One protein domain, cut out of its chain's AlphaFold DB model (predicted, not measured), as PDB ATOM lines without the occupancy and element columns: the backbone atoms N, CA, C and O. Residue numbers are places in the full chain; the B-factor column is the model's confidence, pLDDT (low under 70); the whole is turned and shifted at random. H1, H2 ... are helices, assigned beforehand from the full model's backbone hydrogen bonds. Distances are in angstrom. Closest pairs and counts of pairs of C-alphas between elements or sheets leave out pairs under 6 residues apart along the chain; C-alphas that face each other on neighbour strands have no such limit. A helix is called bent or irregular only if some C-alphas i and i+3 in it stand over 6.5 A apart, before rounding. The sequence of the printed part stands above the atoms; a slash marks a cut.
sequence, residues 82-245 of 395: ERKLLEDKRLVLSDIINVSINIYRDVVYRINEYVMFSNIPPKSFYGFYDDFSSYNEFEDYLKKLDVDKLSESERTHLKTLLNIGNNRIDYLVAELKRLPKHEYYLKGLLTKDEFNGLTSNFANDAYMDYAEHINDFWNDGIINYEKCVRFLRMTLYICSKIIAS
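What this domain is: This is residues 82 to 245 of the 395 residues of an uncharacterized protein of Desulfosporosinus fructosivorans (UniProt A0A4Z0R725). H9 runs through the middle of an elongated body of helices, crossed at a steep tilt by H1b, the longer arm of the bent H1, with H2 and H6 alongside two different stretches of it. H4 packs on H1b, and H7 on H4; H1a and the hairpin of H5 and H6 lie toward one end of the long axis, H3 toward the other. The printed part has 164 residues with nine named helices, H1 to H9 in order, and no named strand: the class is all helix. It is compact, with a radius of gyration of the C-alphas of 17.5 A, and spans 57 by 34 by 21 A.

How they stand to each other: H1, residues 82 to 117, was assigned as one helix by its hydrogen bonds but is bent: C-alphas 92 and 95 are 7.4 A apart, and its arms H1a, residues 82 to 92, and H1b, residues 95 to 117, stand at a steep tilt of 64 degrees. H1a touches no helix. H2 is residues 133 to 144. H3, residues 152 to 162, touches residues 107 to 114 of H1b, closest at the C-alphas of Arg 110 and Leu 161, 5.3 A. H4, residues 166 to 178, touches residues 95 to 103 of H1b, closest at C-alphas 96 and 175, 6.1 A. H5, residues 181 to 186, and H6, residues 192 to 200, form a helical hairpin, closest at C-alphas 185 and 195, 6.4 A. H7, residues 205 to 212, touches H4, closest at C-alphas 173 and 208, 7.1 A. H8, residues 214 to 218, touches no helix. H9, residues 225 to 245, is the hub, touching five helices. It touches H1b opposite ways at a steep tilt of 48 degrees, closest at the C-alphas of Ser 100 and Cys 239, 4.7 A. It touches H2 at a shallow tilt of 15 degrees, closest at C-alphas 143 and 226, 6.4 A, and H6 at 16 degrees, closest at C-alphas 194 and 245, 5.2 A. With 3 pairs of C-alphas within 8 A each, it only just touches H3, closest at C-alphas 162 and 228, 6.0 A, and H7, closest at C-alphas 207 and 234, 7.3 A. Helix packing is part aligned, part crossed: of 9 touching pairs with a tilt, 5 are shallow. Every O i to N i+4 pair is within hydrogen-bond range in H1a, H1b, H3, H4, H5, H6, H7 and H9; H2 has 6 of 8, and H8 has 0 of 1 but 2 of 2 O i to N i+3 pairs.

Where its parts are: H1a begins at C-alpha 82, (156.447, 160.816, 163.287). H1b is 33.4 A long, H4 18.4 A, H2 17.4 A. H9, 30.5 A long, ends at C-alpha 245, (138.196, 157.453, 164.882).

The domain as a whole: The C-alphas farthest apart are those of Glu 82 and Lys 149, 58.7 A. The printed part has no cut. The link from H1 to H2, residues 118 to 132, is long. The mean pLDDT of the printed part is 76.7; 40 residues are under 70, among them residues 199 to 223.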
ATOM      1  N   GLU A  82     157.784 160.656 162.699       85.06
ATOM      2  CA  GLU A  82     156.447 160.816 163.287       85.06
ATOM      3  C   GLU A  82     155.687 161.986 162.654       85.06
ATOM      4  O   GLU A  82     154.529 161.838 162.270       85.06
ATOM      5  N   ARG A  83     156.343 163.142 162.482       85.50
ATOM      6  CA  ARG A  83     155.736 164.305 161.809       85.50
ATOM      7  C   ARG A  83     155.368 164.014 160.361       85.50
ATOM      8  O   ARG A  83     154.251 164.318 159.966       85.50
ATOM      9  N   LYS A  84     156.278 163.403 159.597       86.94
ATOM     10  CA  LYS A  84     156.009 163.008 158.208       86.94
ATOM     11  C   LYS A  84     154.836 162.039 158.120       86.94
ATOM     12  O   LYS A  84     153.949 162.240 157.311       86.94
ATOM     13  N   LEU A  85     154.796 161.040 158.995       85.19
ATOM     14  CA  LEU A  85     153.722 160.052 159.027       85.19
ATOM     15  C   LEU A  85     152.374 160.707 159.365       85.19
ATOM     16  O   LEU A  85     151.362 160.368 158.759       85.19
ATOM     17  N   LEU A  86     152.353 161.685 160.278       83.88
ATOM     18  CA  LEU A  86     151.157 162.485 160.562       83.88
ATOM     19  C   LEU A  86     150.725 163.356 159.374       83.88
ATOM     20  O   LEU A  86     149.528 163.455 159.115       83.88
ATOM     21  N   GLU A  87     151.663 163.983 158.663       86.62
ATOM     22  CA  GLU A  87     151.385 164.767 157.449       86.62
ATOM     23  C   GLU A  87     150.842 163.879 156.323       86.62
ATOM     24  O   GLU A  87     149.790 164.182 155.761       86.62
ATOM     25  N   ASP A  88     151.487 162.742 156.063       86.25
ATOM     26  CA  ASP A  88     151.062 161.757 155.065       86.25
ATOM     27  C   ASP A  88     149.668 161.216 155.397       86.25
ATOM     28  O   ASP A  88     148.795 161.147 154.534       86.25
ATOM     29  N   LYS A  89     149.419 160.893 156.671       86.19
ATOM     30  CA  LYS A  89     148.101 160.473 157.152       86.19
ATOM     31  C   LYS A  89     147.044 161.548 156.914       86.19
ATOM     32  O   LYS A  89     145.955 161.223 156.450       86.19
ATOM     33  N   ARG A  90     147.348 162.809 157.235       85.25
ATOM     34  CA  ARG A  90     146.425 163.931 157.014       85.25
ATOM     35  C   ARG A  90     146.084 164.085 155.546       85.25
ATOM     36  O   ARG A  90     144.913 164.229 155.233       85.25
ATOM     37  N   LEU A  91     147.080 164.015 154.669       86.56
ATOM     38  CA  LEU A  91     146.890 164.148 153.230       86.56
ATOM     39  C   LEU A  91     146.018 163.019 152.676       86.56
ATOM     40  O   LEU A  91     145.053 163.271 151.966       86.56
ATOM     41  N   VAL A  92     146.316 161.782 153.065       86.12
ATOM     42  CA  VAL A  92     145.606 160.588 152.596       86.12
ATOM     43  C   VAL A  92     144.165 160.512 153.108       86.12
ATOM     44  O   VAL A  92     143.290 160.010 152.409       86.12
ATOM     45  N   LEU A  93     143.906 160.977 154.332       86.69
ATOM     46  CA  LEU A  93     142.570 160.944 154.934       86.69
ATOM     47  C   LEU A  93     141.800 162.259 154.751       86.69
ATOM     48  O   LEU A  93     140.654 162.344 155.186       86.69
ATOM     49  N   SER A  94     142.396 163.282 154.130       87.94
ATOM     50  CA  SER A  94     141.797 164.617 154.049       87.94
ATOM     51  C   SER A  94     140.423 164.581 153.391       87.94
ATOM     52  O   SER A  94     139.486 165.179 153.911       87.94
ATOM     53  N   ASP A  95     140.281 163.867 152.276       87.44
ATOM     54  CA  ASP A  95     139.040 163.867 151.499       87.44
ATOM     55  C   ASP A  95     137.888 163.215 152.265       87.44
ATOM     56  O   ASP A  95     136.817 163.813 152.400       87.44
ATOM     57  N   ILE A  96     138.133 162.037 152.850       87.00
ATOM     58  CA  ILE A  96     137.132 161.308 153.635       87.00
ATOM     59  C   ILE A  96     136.753 162.056 154.921       87.00
ATOM     60  O   ILE A  96     135.591 162.039 155.329       87.00
ATOM     61  N   ILE A  97     137.703 162.753 155.549       87.88
ATOM     62  CA  ILE A  97     137.445 163.578 156.733       87.88
ATOM     63  C   ILE A  97     136.607 164.794 156.353       87.88
ATOM     64  O   ILE A  97     135.569 165.030 156.965       87.88
ATOM     65  N   ASN A  98     137.024 165.538 155.329       88.88
ATOM     66  CA  ASN A  98     136.363 166.773 154.921       88.88
ATOM     67  C   ASN A  98     134.919 166.513 154.494       88.88
ATOM     68  O   ASN A  98     134.015 167.235 154.916       88.88
ATOM     69  N   VAL A  99     134.673 165.467 153.697       89.06
ATOM     70  CA  VAL A  99     133.299 165.108 153.324       89.06
ATOM     71  C   VAL A  99     132.482 164.688 154.548       89.06
ATOM     72  O   VAL A  99     131.353 165.150 154.694       89.06
ATOM     73  N   SER A 100     133.056 163.908 155.471       87.56
ATOM     74  CA  SER A 100     132.361 163.478 156.693       87.56
ATOM     75  C   SER A 100     131.984 164.662 157.582       87.56
ATOM     76  O   SER A 100     130.851 164.737 158.045       87.56
ATOM     77  N   ILE A 101     132.900 165.613 157.793       89.12
ATOM     78  CA  ILE A 101     132.643 166.831 158.578       89.12
ATOM     79  C   ILE A 101     131.560 167.683 157.909       89.12
ATOM     80  O   ILE A 101     130.666 168.187 158.586       89.12
ATOM     81  N   ASN A 102     131.598 167.828 156.584       89.56
ATOM     82  CA  ASN A 102     130.610 168.621 155.852       89.56
ATOM     83  C   ASN A 102     129.211 167.999 155.882       89.56
ATOM     84  O   ASN A 102     128.232 168.726 156.044       89.56
ATOM     85  N   ILE A 103     129.110 166.677 155.726       88.31
ATOM     86  CA  ILE A 103     127.837 165.957 155.851       88.31
ATOM     87  C   ILE A 103     127.329 166.044 157.290       88.31
ATOM     88  O   ILE A 103     126.167 166.376 157.499       88.31
ATOM     89  N   TYR A 104     128.198 165.807 158.277       88.50
ATOM     90  CA  TYR A 104     127.860 165.939 159.693       88.50
ATOM     91  C   TYR A 104     127.283 167.322 160.006       88.50
ATOM     92  O   TYR A 104     126.185 167.414 160.545       88.50
ATOM     93  N   ARG A 105     127.987 168.392 159.610       88.69
ATOM     94  CA  ARG A 105     127.546 169.777 159.818       88.69
ATOM     95  C   ARG A 105     126.167 170.021 159.206       88.69
ATOM     96  O   ARG A 105     125.306 170.570 159.879       88.69
ATOM     97  N   ASP A 106     125.964 169.623 157.949       88.62
ATOM     98  CA  ASP A 106     124.700 169.832 157.230       88.62
ATOM     99  C   ASP A 106     123.533 169.094 157.902       88.62
ATOM    100  O   ASP A 106     122.477 169.678 158.127       88.62
ATOM    101  N   VAL A 107     123.739 167.837 158.301       88.25
ATOM    102  CA  VAL A 107     122.716 167.041 158.991       88.25
ATOM    103  C   VAL A 107     122.389 167.617 160.369       88.25
ATOM    104  O   VAL A 107     121.216 167.792 160.695       88.25
ATOM    105  N   VAL A 108     123.405 167.942 161.173       88.50
ATOM    106  CA  VAL A 108     123.213 168.525 162.511       88.50
ATOM    107  C   VAL A 108     122.500 169.870 162.424       88.50
ATOM    108  O   VAL A 108     121.580 170.122 163.203       88.50
ATOM    109  N   TYR A 109     122.876 170.712 161.460       88.94
ATOM    110  CA  TYR A 109     122.206 171.983 161.209       88.94
ATOM    111  C   TYR A 109     120.717 171.780 160.910       88.94
ATOM    112  O   TYR A 109     119.878 172.339 161.608       88.94
ATOM    113  N   ARG A 110     120.382 170.912 159.945       88.12
ATOM    114  CA  ARG A 110     118.992 170.625 159.550       88.12
ATOM    115  C   ARG A 110     118.150 170.067 160.695       88.12
ATOM    116  O   ARG A 110     116.979 170.409 160.812       88.12
ATOM    117  N   ILE A 111     118.724 169.210 161.543       88.31
ATOM    118  CA  ILE A 111     118.025 168.686 162.726       88.31
ATOM    119  C   ILE A 111     117.694 169.825 163.691       88.31
ATOM    120  O   ILE A 111     116.549 169.940 164.119       88.31
ATOM    121  N   ASN A 112     118.676 170.668 164.029       86.56
ATOM    122  CA  ASN A 112     118.458 171.774 164.962       86.56
ATOM    123  C   ASN A 112     117.503 172.831 164.374       86.56
ATOM    124  O   ASN A 112     116.651 173.332 165.100       86.56
ATOM    125  N   GLU A 113     117.577 173.104 163.068       86.50
ATOM    126  CA  GLU A 113     116.621 173.954 162.343       86.50
ATOM    127  C   GLU A 113     115.200 173.375 162.411       86.50
ATOM    128  O   GLU A 113     114.258 174.072 162.777       86.50
ATOM    129  N   TYR A 114     115.026 172.078 162.142       87.50
ATOM    130  CA  TYR A 114     113.717 171.434 162.226       87.50
ATOM    131  C   TYR A 114     113.136 171.490 163.648       87.50
ATOM    132  O   TYR A 114     111.957 171.783 163.832       87.50
ATOM    133  N   VAL A 115     113.962 171.232 164.665       84.94
ATOM    134  CA  VAL A 115     113.567 171.282 166.084       84.94
ATOM    135  C   VAL A 115     113.146 172.690 166.493       84.94
ATOM    136  O   VAL A 115     112.129 172.829 167.171       84.94
ATOM    137  N   MET A 116     113.872 173.712 166.027       82.19
ATOM    138  CA  MET A 116     113.561 175.126 166.245       82.19
ATOM    139  C   MET A 116     112.129 175.473 165.804       82.19
ATOM    140  O   MET A 116     111.426 176.167 166.533       82.19
ATOM    141  N   PHE A 117     111.675 174.948 164.661       77.62
ATOM    142  CA  PHE A 117     110.328 175.206 164.132       77.62
ATOM    143  C   PHE A 117     109.240 174.249 164.637       77.62
ATOM    144  O   PHE A 117     108.058 174.567 164.550       77.62
ATOM    145  N   SER A 118     109.603 173.073 165.156       71.75
ATOM    146  CA  SER A 118     108.636 172.005 165.458       71.75
ATOM    147  C   SER A 118     108.074 172.040 166.887       71.75
ATOM    148  O   SER A 118     107.404 171.089 167.292       71.75
ATOM    149  N   ASN A 119     108.357 173.086 167.681       63.12
ATOM    150  CA  ASN A 119     107.988 173.179 169.107       63.12
ATOM    151  C   ASN A 119     108.404 171.947 169.943       63.12
ATOM    152  O   ASN A 119     107.863 171.681 171.021       63.12
ATOM    153  N   ILE A 120     109.380 171.176 169.456       66.69
ATOM    154  CA  ILE A 120     109.973 170.066 170.194       66.69
ATOM    155  C   ILE A 120     110.846 170.711 171.275       66.69
ATOM    156  O   ILE A 120     111.611 171.623 170.951       66.69
ATOM    157  N   PRO A 121     110.752 170.286 172.552       53.50
ATOM    158  CA  PRO A 121     111.562 170.868 173.614       53.50
ATOM    159  C   PRO A 121     113.037 170.877 173.196       53.50
ATOM    160  O   PRO A 121     113.499 169.888 172.613       53.50
ATOM    161  N   PRO A 122     113.772 171.968 173.473       53.69
ATOM    162  CA  PRO A 122     115.069 172.233 172.872       53.69
ATOM    163  C   PRO A 122     116.099 171.248 173.419       53.69
ATOM    164  O   PRO A 122     116.799 171.504 174.398       53.69
ATOM    165  N   LYS A 123     116.193 170.084 172.783       61.28
ATOM    166  CA  LYS A 123     117.364 169.233 172.887       61.28
ATOM    167  C   LYS A 123     118.324 169.709 171.822       61.28
ATOM    168  O   LYS A 123     118.042 169.652 170.634       61.28
ATOM    169  N   SER A 124     119.448 170.235 172.270       62.31
ATOM    170  CA  SER A 124     120.522 170.648 171.393       62.31
ATOM    171  C   SER A 124     121.225 169.388 170.874       62.31
ATOM    172  O   SER A 124     121.841 168.664 171.662       62.31
ATOM    173  N   PHE A 125     121.107 169.092 169.581       71.12
ATOM    174  CA  PHE A 125     121.707 167.897 168.981       71.12
ATOM    175  C   PHE A 125     123.163 168.205 168.622       71.12
ATOM    176  O   PHE A 125     123.452 168.574 167.491       71.12
ATOM    177  N   TYR A 126     124.057 168.109 169.609       70.50
ATOM    178  CA  TYR A 126     125.499 168.345 169.469       70.50
ATOM    179  C   TYR A 126     126.304 167.201 170.100       70.50
ATOM    180  O   TYR A 126     125.840 166.555 171.043       70.50
ATOM    181  N   GLY A 127     127.527 166.989 169.618       65.31
ATOM    182  CA  GLY A 127     128.465 165.979 170.092       65.31
ATOM    183  C   GLY A 127     128.616 164.783 169.150       65.31
ATOM    184  O   GLY A 127     127.705 164.398 168.420       65.31
ATOM    185  N   PHE A 128     129.789 164.137 169.200       63.41
ATOM    186  CA  PHE A 128     130.004 162.874 168.493       63.41
ATOM    187  C   PHE A 128     129.000 161.843 168.997       63.41
ATOM    188  O   PHE A 128     128.975 161.536 170.190       63.41
ATOM    189  N   TYR A 129     128.209 161.278 168.088       63.12
ATOM    190  CA  TYR A 129     127.191 160.280 168.402       63.12
ATOM    191  C   TYR A 129     127.817 158.906 168.720       63.12
ATOM    192  O   TYR A 129     127.506 157.878 168.121       63.12
ATOM    193  N   ASP A 130     128.746 158.864 169.672       59.12
ATOM    194  CA  ASP A 130     129.094 157.631 170.369       59.12
ATOM    195  C   ASP A 130     127.921 157.172 171.255       59.12
ATOM    196  O   ASP A 130     127.720 155.966 171.405       59.12
ATOM    197  N   ASP A 131     127.109 158.122 171.739       65.12
ATOM    198  CA  ASP A 131     125.807 157.898 172.369       65.12
ATOM    199  C   ASP A 131     124.678 158.516 171.519       65.12
ATOM    200  O   ASP A 131     124.635 159.720 171.282       65.12
ATOM    201  N   PHE A 132     123.758 157.668 171.053       69.69
ATOM    202  CA  PHE A 132     122.585 158.051 170.258       69.69
ATOM    203  C   PHE A 132     121.341 158.335 171.114       69.69
ATOM    204  O   PHE A 132     120.268 158.539 170.553       69.69
ATOM    205  N   SER A 133     121.444 158.340 172.446       72.94
ATOM    206  CA  SER A 133     120.314 158.521 173.371       72.94
ATOM    207  C   SER A 133     119.407 159.700 172.998       72.94
ATOM    208  O   SER A 133     118.209 159.508 172.798       72.94
ATOM    209  N   SER A 134     119.985 160.888 172.800       67.75
ATOM    210  CA  SER A 134     119.234 162.093 172.414       67.75
ATOM    211  C   SER A 134     118.615 161.985 171.017       67.75
ATOM    212  O   SER A 134     117.487 162.422 170.810       67.75
ATOM    213  N   TYR A 135     119.315 161.356 170.069       78.06
ATOM    214  CA  TYR A 135     118.817 161.147 168.706       78.06
ATOM    215  C   TYR A 135     117.680 160.118 168.646       78.06
ATOM    216  O   TYR A 135     116.784 160.251 167.820       78.06
ATOM    217  N   ASN A 136     117.683 159.100 169.511       79.81
ATOM    218  CA  ASN A 136     116.651 158.060 169.514       79.81
ATOM    219  C   ASN A 136     115.257 158.647 169.767       79.81
ATOM    220  O   ASN A 136     114.313 158.276 169.081       79.81
ATOM    221  N   GLU A 137     115.135 159.591 170.704       80.12
ATOM    222  CA  GLU A 137     113.854 160.257 170.969       80.12
ATOM    223  C   GLU A 137     113.364 161.069 169.764       80.12
ATOM    224  O   GLU A 137     112.180 161.037 169.434       80.12
ATOM    225  N   PHE A 138     114.280 161.759 169.083       83.44
ATOM    226  CA  PHE A 138     113.980 162.502 167.861       83.44
ATOM    227  C   PHE A 138     113.543 161.580 166.721       83.44
ATOM    228  O   PHE A 138     112.549 161.839 166.050       83.44
ATOM    229  N   GLU A 139     114.242 160.465 166.526       83.38
ATOM    230  CA  GLU A 139     113.883 159.471 165.519       83.38
ATOM    231  C   GLU A 139     112.524 158.821 165.801       83.38
ATOM    232  O   GLU A 139     111.736 158.618 164.878       83.38
ATOM    233  N   ASP A 140     112.234 158.508 167.063       84.06
ATOM    234  CA  ASP A 140     110.946 157.948 167.472       84.06
ATOM    235  C   ASP A 140     109.807 158.955 167.293       84.06
ATOM    236  O   ASP A 140     108.694 158.557 166.943       84.06
ATOM    237  N   TYR A 141     110.073 160.246 167.520       85.00
ATOM    238  CA  TYR A 141     109.139 161.322 167.198       85.00
ATOM    239  C   TYR A 141     108.867 161.368 165.692       85.00
ATOM    240  O   TYR A 141     107.706 161.311 165.291       85.00
ATOM    241  N   LEU A 142     109.926 161.381 164.871       85.69
ATOM    242  CA  LEU A 142     109.816 161.343 163.415       85.69
ATOM    243  C   LEU A 142     108.953 160.158 162.972       85.69
ATOM    244  O   LEU A 142     107.895 160.349 162.392       85.69
ATOM    245  N   LYS A 143     109.293 158.926 163.354       82.38
ATOM    246  CA  LYS A 143     108.540 157.721 162.952       82.38
ATOM    247  C   LYS A 143     107.047 157.727 163.305       82.38
ATOM    248  O   LYS A 143     106.295 156.977 162.692       82.38
ATOM    249  N   LYS A 144     106.621 158.512 164.297       84.44
ATOM    250  CA  LYS A 144     105.219 158.614 164.734       84.44
ATOM    251  C   LYS A 144     104.447 159.749 164.056       84.44
ATOM    252  O   LYS A 144     103.242 159.850 164.282       84.44
ATOM    253  N   LEU A 145     105.109 160.597 163.267       83.50
ATOM    254  CA  LEU A 145     104.462 161.695 162.558       83.50
ATOM    255  C   LEU A 145     103.477 161.174 161.513       83.50
ATOM    256  O   LEU A 145     103.821 160.394 160.626       83.50
ATOM    257  N   ASP A 146     102.249 161.673 161.601       82.12
ATOM    258  CA  ASP A 146     101.241 161.513 160.562       82.12
ATOM    259  C   ASP A 146     101.482 162.576 159.485       82.12
ATOM    260  O   ASP A 146     100.975 163.699 159.564       82.12
ATOM    261  N   VAL A 147     102.326 162.233 158.507       78.69
ATOM    262  CA  VAL A 147     102.780 163.144 157.441       78.69
ATOM    263  C   VAL A 147     101.601 163.761 156.679       78.69
ATOM    264  O   VAL A 147     101.683 164.908 156.236       78.69
ATOM    265  N   ASP A 148     100.480 163.043 156.585       78.25
ATOM    266  CA  ASP A 148      99.288 163.499 155.873       78.25
ATOM    267  C   ASP A 148      98.529 164.611 156.611       78.25
ATOM    268  O   ASP A 148      97.783 165.368 155.986       78.25
ATOM    269  N   LYS A 149      98.755 164.777 157.917       84.81
ATOM    270  CA  LYS A 149      98.120 165.825 158.733       84.81
ATOM    271  C   LYS A 149      98.959 167.088 158.898       84.81
ATOM    272  O   LYS A 149      98.470 168.053 159.477       84.81
ATOM    273  N   LEU A 150     100.192 167.093 158.396       83.44
ATOM    274  CA  LEU A 150     101.081 168.249 158.485       83.44
ATOM    275  C   LEU A 150     100.638 169.379 157.556       83.44
ATOM    276  O   LEU A 150     100.229 169.132 156.416       83.44
ATOM    277  N   SER A 151     100.790 170.615 158.032       85.12
ATOM    278  CA  SER A 151     100.655 171.826 157.222       85.12
ATOM    279  C   SER A 151     101.722 171.889 156.122       85.12
ATOM    280  O   SER A 151     102.760 171.229 156.191       85.12
ATOM    281  N   GLU A 152     101.499 172.715 155.097       84.25
ATOM    282  CA  GLU A 152     102.449 172.857 153.982       84.25
ATOM    283  C   GLU A 152     103.834 173.349 154.447       84.25
ATOM    284  O   GLU A 152     104.866 172.897 153.944       84.25
ATOM    285  N   SER A 153     103.865 174.221 155.463       83.62
ATOM    286  CA  SER A 153     105.103 174.708 156.087       83.62
ATOM    287  C   SER A 153     105.861 173.576 156.788       83.62
ATOM    288  O   SER A 153     107.039 173.346 156.515       83.62
ATOM    289  N   GLU A 154     105.177 172.783 157.619       82.88
ATOM    290  CA  GLU A 154     105.781 171.634 158.311       82.88
ATOM    291  C   GLU A 154     106.281 170.569 157.327       82.88
ATOM    292  O   GLU A 154     107.385 170.044 157.481       82.88
ATOM    293  N   ARG A 155     105.515 170.286 156.266       82.69
ATOM    294  CA  ARG A 155     105.939 169.373 155.192       82.69
ATOM    295  C   ARG A 155     107.188 169.879 154.479       82.69
ATOM    296  O   ARG A 155     108.040 169.073 154.109       82.69
ATOM    297  N   THR A 156     107.306 171.189 154.280       83.69
ATOM    298  CA  THR A 156     108.480 171.803 153.648       83.69
ATOM    299  C   THR A 156     109.712 171.661 154.536       83.69
ATOM    300  O   THR A 156     110.735 171.165 154.065       83.69
ATOM    301  N   HIS A 157     109.609 171.974 155.831       84.56
ATOM    302  CA  HIS A 157     110.704 171.767 156.784       84.56
ATOM    303  C   HIS A 157     111.109 170.291 156.893       84.56
ATOM    304  O   HIS A 157     112.297 169.970 156.904       84.56
ATOM    305  N   LEU A 158     110.137 169.376 156.891       84.69
ATOM    306  CA  LEU A 158     110.398 167.939 156.921       84.69
ATOM    307  C   LEU A 158     111.114 167.450 155.654       84.69
ATOM    308  O   LEU A 158     112.057 166.663 155.736       84.69
ATOM    309  N   LYS A 159     110.714 167.939 154.473       80.94
ATOM    310  CA  LYS A 159     111.424 167.664 153.214       80.94
ATOM    311  C   LYS A 159     112.854 168.197 153.261       80.94
ATOM    312  O   LYS A 159     113.765 167.481 152.856       80.94
ATOM    313  N   THR A 160     113.067 169.404 153.783       84.75
ATOM    314  CA  THR A 160     114.405 169.992 153.950       84.75
ATOM    315  C   THR A 160     115.275 169.158 154.890       84.75
ATOM    316  O   THR A 160     116.432 168.901 154.561       84.75
ATOM    317  N   LEU A 161     114.727 168.675 156.010       86.81
ATOM    318  CA  LEU A 161     115.432 167.785 156.935       86.81
ATOM    319  C   LEU A 161     115.896 166.494 156.249       86.81
ATOM    320  O   LEU A 161     117.037 166.069 156.417       86.81
ATOM    321  N   LEU A 162     114.996 165.859 155.496       81.38
ATOM    322  CA  LEU A 162     115.234 164.537 154.926       81.38
ATOM    323  C   LEU A 162     116.072 164.577 153.641       81.38
ATOM    324  O   LEU A 162     116.768 163.605 153.351       81.38
ATOM    325  N   ASN A 163     116.041 165.677 152.885       77.00
ATOM    326  CA  ASN A 163     116.771 165.835 151.627       77.00
ATOM    327  C   ASN A 163     118.271 166.110 151.860       77.00
ATOM    328  O   ASN A 163     118.772 167.218 151.652       77.00
ATOM    329  N   ILE A 164     118.994 165.087 152.314       70.62
ATOM    330  CA  ILE A 164     120.448 165.124 152.466       70.62
ATOM    331  C   ILE A 164     121.069 164.971 151.073       70.62
ATOM    332  O   ILE A 164     120.843 163.975 150.388       70.62
ATOM    333  N   GLY A 165     121.843 165.972 150.644       66.19
ATOM    334  CA  GLY A 165     122.332 166.085 149.269       66.19
ATOM    335  C   GLY A 165     123.085 164.846 148.772       66.19
ATOM    336  O   GLY A 165     124.198 164.567 149.226       66.19
ATOM    337  N   ASN A 166     122.501 164.167 147.782       66.94
ATOM    338  CA  ASN A 166     122.954 162.862 147.304       66.94
ATOM    339  C   ASN A 166     124.437 162.840 146.874       66.94
ATOM    340  O   ASN A 166     125.223 162.013 147.329       66.94
ATOM    341  N   ASN A 167     124.878 163.862 146.134       75.25
ATOM    342  CA  ASN A 167     126.248 163.944 145.610       75.25
ATOM    343  C   ASN A 167     127.343 163.848 146.690       75.25
ATOM    344  O   ASN A 167     128.439 163.355 146.421       75.25
ATOM    345  N   ARG A 168     127.087 164.346 147.910       79.50
ATOM    346  CA  ARG A 168     128.074 164.285 149.005       79.50
ATOM    347  C   ARG A 168     128.160 162.882 149.597       79.50
ATOM    348  O   ARG A 168     129.251 162.442 149.948       79.50
ATOM    349  N   ILE A 169     127.027 162.194 149.695       78.06
ATOM    350  CA  ILE A 169     126.946 160.816 150.182       78.06
ATOM    351  C   ILE A 169     127.610 159.871 149.183       78.06
ATOM    352  O   ILE A 169     128.460 159.080 149.588       78.06
ATOM    353  N   ASP A 170     127.312 160.016 147.891       77.69
ATOM    354  CA  ASP A 170     127.961 159.250 146.821       77.69
ATOM    355  C   ASP A 170     129.483 159.410 146.863       77.69
ATOM    356  O   ASP A 170     130.233 158.434 146.766       77.69
ATOM    357  N   TYR A 171     129.953 160.642 147.079       83.81
ATOM    358  CA  TYR A 171     131.374 160.927 147.236       83.81
ATOM    359  C   TYR A 171     131.969 160.246 148.476       83.81
ATOM    360  O   TYR A 171     132.997 159.578 148.374       83.81
ATOM    361  N   LEU A 172     131.313 160.344 149.639       83.88
ATOM    362  CA  LEU A 172     131.748 159.658 150.862       83.88
ATOM    363  C   LEU A 172     131.845 158.137 150.655       83.88
ATOM    364  O   LEU A 172     132.829 157.515 151.063       83.88
ATOM    365  N   VAL A 173     130.845 157.538 150.007       78.25
ATOM    366  CA  VAL A 173     130.809 156.105 149.690       78.25
ATOM    367  C   VAL A 173     131.955 155.721 148.754       78.25
ATOM    368  O   VAL A 173     132.656 154.738 149.011       78.25
ATOM    369  N   ALA A 174     132.188 156.500 147.695       80.69
ATOM    370  CA  ALA A 174     133.283 156.269 146.758       80.69
ATOM    371  C   ALA A 174     134.651 156.321 147.456       80.69
ATOM    372  O   ALA A 174     135.475 155.424 147.261       80.69
ATOM    373  N   GLU A 175     134.872 157.308 148.323       82.81
ATOM    374  CA  GLU A 175     136.121 157.449 149.075       82.81
ATOM    375  C   GLU A 175     136.313 156.318 150.095       82.81
ATOM    376  O   GLU A 175     137.395 155.732 150.183       82.81
ATOM    377  N   LEU A 176     135.251 155.900 150.792       78.56
ATOM    378  CA  LEU A 176     135.294 154.746 151.700       78.56
ATOM    379  C   LEU A 176     135.667 153.435 150.994       78.56
ATOM    380  O   LEU A 176     136.338 152.596 151.609       78.56
ATOM    381  N   LYS A 177     135.220 153.248 149.743       77.50
ATOM    382  CA  LYS A 177     135.524 152.071 148.910       77.50
ATOM    383  C   LYS A 177     136.943 152.108 148.345       77.50
ATOM    384  O   LYS A 177     137.593 151.069 148.273       77.50
ATOM    385  N   ARG A 178     137.424 153.288 147.943       80.44
ATOM    386  CA  ARG A 178     138.760 153.474 147.353       80.44
ATOM    387  C   ARG A 178     139.888 153.371 148.369       80.44
ATOM    388  O   ARG A 178     140.996 153.001 147.994       80.44
ATOM    389  N   LEU A 179     139.619 153.692 149.635       80.44
ATOM    390  CA  LEU A 179     140.637 153.747 150.678       80.44
ATOM    391  C   LEU A 179     141.307 152.368 150.894       80.44
ATOM    392  O   LEU A 179     140.645 151.439 151.369       80.44
ATOM    393  N   PRO A 180     142.624 152.206 150.647       82.06
ATOM    394  CA  PRO A 180     143.334 150.948 150.879       82.06
ATOM    395  C   PRO A 180     143.659 150.769 152.375       82.06
ATOM    396  O   PRO A 180     144.812 150.757 152.807       82.06
ATOM    397  N   LYS A 181     142.610 150.611 153.194       82.31
ATOM    398  CA  LYS A 181     142.648 150.571 154.672       82.31
ATOM    399  C   LYS A 181     143.701 149.604 155.217       82.31
ATOM    400  O   LYS A 181     144.465 149.950 156.114       82.31
ATOM    401  N   HIS A 182     143.753 148.395 154.658       81.56
ATOM    402  CA  HIS A 182     144.715 147.367 155.057       81.56
ATOM    403  C   HIS A 182     146.161 147.772 154.760       81.56
ATOM    404  O   HIS A 182     147.041 147.539 155.583       81.56
ATOM    405  N   GLU A 183     146.412 148.405 153.615       83.56
ATOM    406  CA  GLU A 183     147.750 148.861 153.241       83.56
ATOM    407  C   GLU A 183     148.217 149.996 154.158       83.56
ATOM    408  O   GLU A 183     149.352 149.982 154.631       83.56
ATOM    409  N   TYR A 184     147.333 150.941 154.484       85.75
ATOM    410  CA  TYR A 184     147.646 152.024 155.417       85.75
ATOM    411  C   TYR A 184     147.888 151.529 156.842       85.75
ATOM    412  O   TYR A 184     148.787 152.031 157.517       85.75
ATOM    413  N   TYR A 185     147.163 150.500 157.283       83.81
ATOM    414  CA  TYR A 185     147.454 149.833 158.550       83.81
ATOM    415  C   TYR A 185     148.831 149.151 158.537       83.81
ATOM    416  O   TYR A 185     149.627 149.353 159.452       83.81
ATOM    417  N   LEU A 186     149.160 148.402 157.476       82.62
ATOM    418  CA  LEU A 186     150.461 147.733 157.342       82.62
ATOM    419  C   LEU A 186     151.635 148.721 157.258       82.62
ATOM    420  O   LEU A 186     152.711 148.432 157.780       82.62
ATOM    421  N   LYS A 187     151.429 149.892 156.646       83.62
ATOM    422  CA  LYS A 187     152.410 150.990 156.590       83.62
ATOM    423  C   LYS A 187     152.527 151.778 157.902       83.62
ATOM    424  O   LYS A 187     153.364 152.671 157.989       83.62
ATOM    425  N   GLY A 188     151.705 151.476 158.910       79.25
ATOM    426  CA  GLY A 188     151.686 152.188 160.190       79.25
ATOM    427  C   GLY A 188     151.051 153.581 160.134       79.25
ATOM    428  O   GLY A 188     151.149 154.315 161.111       79.25
ATOM    429  N   LEU A 189     150.396 153.946 159.023       83.81
ATOM    430  CA  LEU A 189     149.658 155.210 158.875       83.81
ATOM    431  C   LEU A 189     148.386 155.225 159.733       83.81
ATOM    432  O   LEU A 189     147.992 156.273 160.242       83.81
ATOM    433  N   LEU A 190     147.752 154.061 159.903       83.00
ATOM    434  CA  LEU A 190     146.603 153.873 160.786       83.00
ATOM    435  C   LEU A 190     147.010 153.081 162.025       83.00
ATOM    436  O   LEU A 190     147.671 152.045 161.932       83.00
ATOM    437  N   THR A 191     146.550 153.525 163.190       84.06
ATOM    438  CA  THR A 191     146.587 152.699 164.399       84.06
ATOM    439  C   THR A 191     145.580 151.550 164.292       84.06
ATOM    440  O   THR A 191     144.692 151.543 163.438       84.06
ATOM    441  N   LYS A 192     145.694 150.553 165.176       82.19
ATOM    442  CA  LYS A 192     144.741 149.435 165.217       82.19
ATOM    443  C   LYS A 192     143.311 149.914 165.485       82.19
ATOM    444  O   LYS A 192     142.384 149.396 164.873       82.19
ATOM    445  N   ASP A 193     143.147 150.889 166.373       80.56
ATOM    446  CA  ASP A 193     141.830 151.410 166.744       80.56
ATOM    447  C   ASP A 193     141.214 152.229 165.604       80.56
ATOM    448  O   ASP A 193     140.030 152.088 165.327       80.56
ATOM    449  N   GLU A 194     142.028 152.994 164.872       81.81
ATOM    450  CA  GLU A 194     141.610 153.718 163.664       81.81
ATOM    451  C   GLU A 194     141.225 152.781 162.524       81.81
ATOM    452  O   GLU A 194     140.178 152.949 161.905       81.81
ATOM    453  N   PHE A 195     142.053 151.769 162.263       82.44
ATOM    454  CA  PHE A 195     141.765 150.755 161.258       82.44
ATOM    455  C   PHE A 195     140.471 150.012 161.589       82.44
ATOM    456  O   PHE A 195     139.601 149.892 160.727       82.44
ATOM    457  N   ASN A 196     140.325 149.557 162.837       77.56
ATOM    458  CA  ASN A 196     139.107 148.908 163.307       77.56
ATOM    459  C   ASN A 196     137.919 149.849 163.187       77.56
ATOM    460  O   ASN A 196     136.913 149.430 162.646       77.56
ATOM    461  N   GLY A 197     138.056 151.110 163.604       74.50
ATOM    462  CA  GLY A 197     137.059 152.146 163.383       74.50
ATOM    463  C   GLY A 197     136.591 152.106 161.938       74.50
ATOM    464  O   GLY A 197     135.449 151.727 161.707       74.50
ATOM    465  N   LEU A 198     137.496 152.376 160.986       74.69
ATOM    466  CA  LEU A 198     137.271 152.469 159.532       74.69
ATOM    467  C   LEU A 198     136.801 151.174 158.835       74.69
ATOM    468  O   LEU A 198     136.384 151.225 157.668       74.69
ATOM    469  N   THR A 199     136.831 150.025 159.516       69.75
ATOM    470  CA  THR A 199     136.467 148.714 158.947       69.75
ATOM    471  C   THR A 199     135.309 148.009 159.648       69.75
ATOM    472  O   THR A 199     134.510 147.382 158.963       69.75
ATOM    473  N   SER A 200     135.180 148.098 160.972       59.22
ATOM    474  CA  SER A 200     134.278 147.241 161.752       59.22
ATOM    475  C   SER A 200     132.822 147.704 161.767       59.22
ATOM    476  O   SER A 200     131.947 146.878 162.001       59.22
ATOM    477  N   ASN A 201     132.551 148.986 161.489       52.22
ATOM    478  CA  ASN A 201     131.205 149.567 161.612       52.22
ATOM    479  C   ASN A 201     130.688 150.281 160.346       52.22
ATOM    480  O   ASN A 201     129.547 150.730 160.331       52.22
ATOM    481  N   PHE A 202     131.503 150.410 159.292       53.00
ATOM    482  CA  PHE A 202     131.213 151.300 158.150       53.00
ATOM    483  C   PHE A 202     130.577 150.649 156.932       53.00
ATOM    484  O   PHE A 202     130.040 151.337 156.071       53.00
ATOM    485  N   ALA A 203     130.681 149.334 156.836       48.56
ATOM    486  CA  ALA A 203     130.283 148.582 155.663       48.56
ATOM    487  C   ALA A 203     129.661 147.275 156.132       48.56
ATOM    488  O   ALA A 203     130.177 146.193 155.881       48.56
ATOM    489  N   ASN A 204     128.547 147.375 156.854       51.09
ATOM    490  CA  ASN A 204     127.567 146.338 156.603       51.09
ATOM    491  C   ASN A 204     127.080 146.609 155.178       51.09
ATOM    492  O   ASN A 204     126.803 147.773 154.868       51.09
ATOM    493  N   ASP A 205     127.006 145.587 154.328       53.97
ATOM    494  CA  ASP A 205     126.491 145.710 152.957       53.97
ATOM    495  C   ASP A 205     125.192 146.530 152.945       53.97
ATOM    496  O   ASP A 205     124.999 147.375 152.088       53.97
ATOM    497  N   ALA A 206     124.409 146.434 154.025       53.28
ATOM    498  CA  ALA A 206     123.232 147.239 154.308       53.28
ATOM    499  C   ALA A 206     123.374 148.775 154.231       53.28
ATOM    500  O   ALA A 206     122.367 149.383 153.917       53.28
ATOM    501  N   TYR A 207     124.504 149.437 154.544       59.75
ATOM    502  CA  TYR A 207     124.629 150.903 154.344       59.75
ATOM    503  C   TYR A 207     124.997 151.248 152.907       59.75
ATOM    504  O   TYR A 207     124.450 152.195 152.358       59.75
ATOM    505  N   MET A 208     125.918 150.483 152.317       62.31
ATOM    506  CA  MET A 208     126.339 150.689 150.932       62.31
ATOM    507  C   MET A 208     125.162 150.448 149.988       62.31
ATOM    508  O   MET A 208     124.877 151.296 149.155       62.31
ATOM    509  N   ASP A 209     124.417 149.370 150.224       60.75
ATOM    510  CA  ASP A 209     123.164 149.049 149.548       60.75
ATOM    511  C   ASP A 209     122.130 150.169 149.767       60.75
ATOM    512  O   ASP A 209     121.501 150.637 148.828       60.75
ATOM    513  N   TYR A 210     122.005 150.724 150.976       59.91
ATOM    514  CA  TYR A 210     121.067 151.830 151.218       59.91
ATOM    515  C   TYR A 210     121.449 153.152 150.548       59.91
ATOM    516  O   TYR A 210     120.573 153.876 150.085       59.91
ATOM    517  N   ALA A 211     122.738 153.497 150.560       61.19
ATOM    518  CA  ALA A 211     123.250 154.714 149.948       61.19
ATOM    519  C   ALA A 211     123.148 154.633 148.420       61.19
ATOM    520  O   ALA A 211     122.751 155.606 147.792       61.19
ATOM    521  N   GLU A 212     123.405 153.460 147.833       61.97
ATOM    522  CA  GLU A 212     123.260 153.217 146.392       61.97
ATOM    523  C   GLU A 212     121.808 153.352 145.902       61.97
ATOM    524  O   GLU A 212     121.586 153.815 144.785       61.97
ATOM    525  N   HIS A 213     120.817 153.036 146.743       61.41
ATOM    526  CA  HIS A 213     119.387 153.142 146.414       61.41
ATOM    527  C   HIS A 213     118.731 154.438 146.924       61.41
ATOM    528  O   HIS A 213     117.505 154.547 146.947       61.41
ATOM    529  N   ILE A 214     119.507 155.444 147.346       59.81
ATOM    530  CA  ILE A 214     118.935 156.677 147.904       59.81
ATOM    531  C   ILE A 214     118.038 157.404 146.896       59.81
ATOM    532  O   ILE A 214     116.965 157.871 147.269       59.81
ATOM    533  N   ASN A 215     118.415 157.424 145.613       57.88
ATOM    534  CA  ASN A 215     117.602 158.012 144.543       57.88
ATOM    535  C   ASN A 215     116.230 157.336 144.424       57.88
ATOM    536  O   ASN A 215     115.236 158.005 144.153       57.88
ATOM    537  N   ASP A 216     116.144 156.040 144.721       61.56
ATOM    538  CA  ASP A 216     114.891 155.290 144.647       61.56
ATOM    539  C   ASP A 216     113.923 155.652 145.780       61.56
ATOM    540  O   ASP A 216     112.723 155.416 145.664       61.56
ATOM    541  N   PHE A 217     114.410 156.256 146.870       57.25
ATOM    542  CA  PHE A 217     113.561 156.775 147.951       57.25
ATOM    543  C   PHE A 217     112.974 158.155 147.640       57.25
ATOM    544  O   PHE A 217     112.026 158.571 148.309       57.25
ATOM    545  N   TRP A 218     113.529 158.839 146.636       55.06
ATOM    546  CA  TRP A 218     113.157 160.193 146.222       55.06
ATOM    547  C   TRP A 218     112.480 160.251 144.845       55.06
ATOM    548  O   TRP A 218     111.987 161.314 144.474       55.06
ATOM    549  N   ASN A 219     112.412 159.134 144.110       49.75
ATOM    550  CA  ASN A 219     111.797 159.084 142.785       49.75
ATOM    551  C   ASN A 219     110.267 159.263 142.842       49.75
ATOM    552  O   ASN A 219     109.550 158.509 143.502       49.75
ATOM    553  N   ASP A 220     109.812 160.299 142.130       45.84
ATOM    554  CA  ASP A 220     108.460 160.656 141.686       45.84
ATOM    555  C   ASP A 220     107.288 159.843 142.270       45.84
ATOM    556  O   ASP A 220     106.735 158.941 141.642       45.84
ATOM    557  N   GLY A 221     106.837 160.249 143.461       47.81
ATOM    558  CA  GLY A 221     105.434 160.091 143.863       47.81
ATOM    559  C   GLY A 221     105.186 159.652 145.302       47.81
ATOM    560  O   GLY A 221     104.160 160.029 145.862       47.81
ATOM    561  N   ILE A 222     106.094 158.895 145.929       52.50
ATOM    562  CA  ILE A 222     105.916 158.414 147.312       52.50
ATOM    563  C   ILE A 222     107.273 158.391 148.026       52.50
ATOM    564  O   ILE A 222     108.020 157.421 147.937       52.50
ATOM    565  N   ILE A 223     107.586 159.461 148.766       60.72
ATOM    566  CA  ILE A 223     108.739 159.480 149.675       60.72
ATOM    567  C   ILE A 223     108.515 158.390 150.725       60.72
ATOM    568  O   ILE A 223     107.560 158.459 151.504       60.72
ATOM    569  N   ASN A 224     109.394 157.387 150.780       72.88
ATOM    570  CA  ASN A 224     109.337 156.405 151.857       72.88
ATOM    571  C   ASN A 224     109.919 157.024 153.132       72.88
ATOM    572  O   ASN A 224     111.118 156.951 153.402       72.88
ATOM    573  N   TYR A 225     109.032 157.643 153.903       74.81
ATOM    574  CA  TYR A 225     109.361 158.396 155.103       74.81
ATOM    575  C   TYR A 225     110.224 157.612 156.103       74.81
ATOM    576  O   TYR A 225     111.279 158.086 156.524       74.81
ATOM    577  N   GLU A 226     109.831 156.376 156.424       74.88
ATOM    578  CA  GLU A 226     110.577 155.511 157.345       74.88
ATOM    579  C   GLU A 226     112.000 155.255 156.838       74.88
ATOM    580  O   GLU A 226     112.972 155.295 157.605       74.88
ATOM    581  N   LYS A 227     112.147 155.051 155.523       75.38
ATOM    582  CA  LYS A 227     113.458 154.848 154.922       75.38
ATOM    583  C   LYS A 227     114.330 156.099 154.980       75.38
ATOM    584  O   LYS A 227     115.520 155.956 155.267       75.38
ATOM    585  N   CYS A 228     113.768 157.288 154.764       78.19
ATOM    586  CA  CYS A 228     114.497 158.554 154.862       78.19
ATOM    587  C   CYS A 228     114.959 158.843 156.299       78.19
ATOM    588  O   CYS A 228     116.103 159.240 156.512       78.19
ATOM    589  N   VAL A 229     114.120 158.565 157.299       80.00
ATOM    590  CA  VAL A 229     114.485 158.709 158.721       80.00
ATOM    591  C   VAL A 229     115.634 157.765 159.097       80.00
ATOM    592  O   VAL A 229     116.610 158.173 159.735       80.00
ATOM    593  N   ARG A 230     115.576 156.506 158.641       77.81
ATOM    594  CA  ARG A 230     116.673 155.545 158.823       77.81
ATOM    595  C   ARG A 230     117.959 156.012 158.137       77.81
ATOM    596  O   ARG A 230     119.048 155.832 158.686       77.81
ATOM    597  N   PHE A 231     117.843 156.613 156.957       78.31
ATOM    598  CA  PHE A 231     118.979 157.136 156.208       78.31
ATOM    599  C   PHE A 231     119.683 158.292 156.934       78.31
ATOM    600  O   PHE A 231     120.911 158.282 157.054       78.31
ATOM    601  N   LEU A 232     118.913 159.234 157.486       81.75
ATOM    602  CA  LEU A 232     119.418 160.328 158.321       81.75
ATOM    603  C   LEU A 232     120.259 159.788 159.490       81.75
ATOM    604  O   LEU A 232     121.406 160.203 159.673       81.75
ATOM    605  N   ARG A 233     119.744 158.770 160.203       81.19
ATOM    606  CA  ARG A 233     120.453 158.115 161.319       81.19
ATOM    607  C   ARG A 233     121.782 157.515 160.868       81.19
ATOM    608  O   ARG A 233     122.813 157.727 161.505       81.19
ATOM    609  N   MET A 234     121.754 156.734 159.790       77.94
ATOM    610  CA  MET A 234     122.932 156.018 159.295       77.94
ATOM    611  C   MET A 234     124.021 156.971 158.806       77.94
ATOM    612  O   MET A 234     125.198 156.766 159.105       77.94
ATOM    613  N   THR A 235     123.629 158.032 158.101       80.62
ATOM    614  CA  THR A 235     124.544 159.067 157.609       80.62
ATOM    615  C   THR A 235     125.257 159.763 158.763       80.62
ATOM    616  O   THR A 235     126.485 159.885 158.756       80.62
ATOM    617  N   LEU A 236     124.500 160.144 159.793       83.00
ATOM    618  CA  LEU A 236     125.037 160.776 160.991       83.00
ATOM    619  C   LEU A 236     125.983 159.839 161.750       83.00
ATOM    620  O   LEU A 236     127.113 160.216 162.049       83.00
ATOM    621  N   TYR A 237     125.566 158.585 161.965       80.44
ATOM    622  CA  TYR A 237     126.380 157.549 162.611       80.44
ATOM    623  C   TYR A 237     127.735 157.372 161.929       80.44
ATOM    624  O   TYR A 237     128.773 157.367 162.592       80.44
ATOM    625  N   ILE A 238     127.740 157.251 160.603       79.50
ATOM    626  CA  ILE A 238     128.964 157.020 159.842       79.50
ATOM    627  C   ILE A 238     129.884 158.230 159.915       79.50
ATOM    628  O   ILE A 238     131.045 158.088 160.297       79.50
ATOM    629  N   CYS A 239     129.377 159.429 159.641       84.56
ATOM    630  CA  CYS A 239     130.210 160.625 159.716       84.56
ATOM    631  C   CYS A 239     130.809 160.781 161.121       84.56
ATOM    632  O   CYS A 239     132.021 160.944 161.259       84.56
ATOM    633  N   SER A 240     130.000 160.606 162.171       82.06
ATOM    634  CA  SER A 240     130.473 160.675 163.555       82.06
ATOM    635  C   SER A 240     131.528 159.628 163.883       82.06
ATOM    636  O   SER A 240     132.513 159.963 164.535       82.06
ATOM    637  N   LYS A 241     131.389 158.383 163.415       78.94
ATOM    638  CA  LYS A 241     132.404 157.350 163.654       78.94
ATOM    639  C   LYS A 241     133.707 157.639 162.911       78.94
ATOM    640  O   LYS A 241     134.768 157.390 163.484       78.94
ATOM    641  N   ILE A 242     133.662 158.148 161.672       81.69
ATOM    642  CA  ILE A 242     134.882 158.453 160.896       81.69
ATOM    643  C   ILE A 242     135.652 159.531 161.640       81.69
ATOM    644  O   ILE A 242     136.827 159.360 161.965       81.69
ATOM    645  N   ILE A 243     134.945 160.598 161.996       83.06
ATOM    646  CA  ILE A 243     135.495 161.733 162.720       83.06
ATOM    647  C   ILE A 243     136.033 161.299 164.091       83.06
ATOM    648  O   ILE A 243     137.168 161.622 164.438       83.06
ATOM    649  N   ALA A 244     135.268 160.515 164.858       79.00
ATOM    650  CA  ALA A 244     135.673 160.052 166.184       79.00
ATOM    651  C   ALA A 244     136.891 159.119 166.142       79.00
ATOM    652  O   ALA A 244     137.695 159.129 167.080       79.00
ATOM    653  N   SER A 245     137.046 158.339 165.065       78.00
ATOM    654  CA  SER A 245     138.196 157.453 164.882       78.00
ATOM    655  C   SER A 245     139.505 158.223 164.681       78.00
ATOM    656  O   SER A 245     140.562 157.703 165.021       78.00
TER     657      SER A 245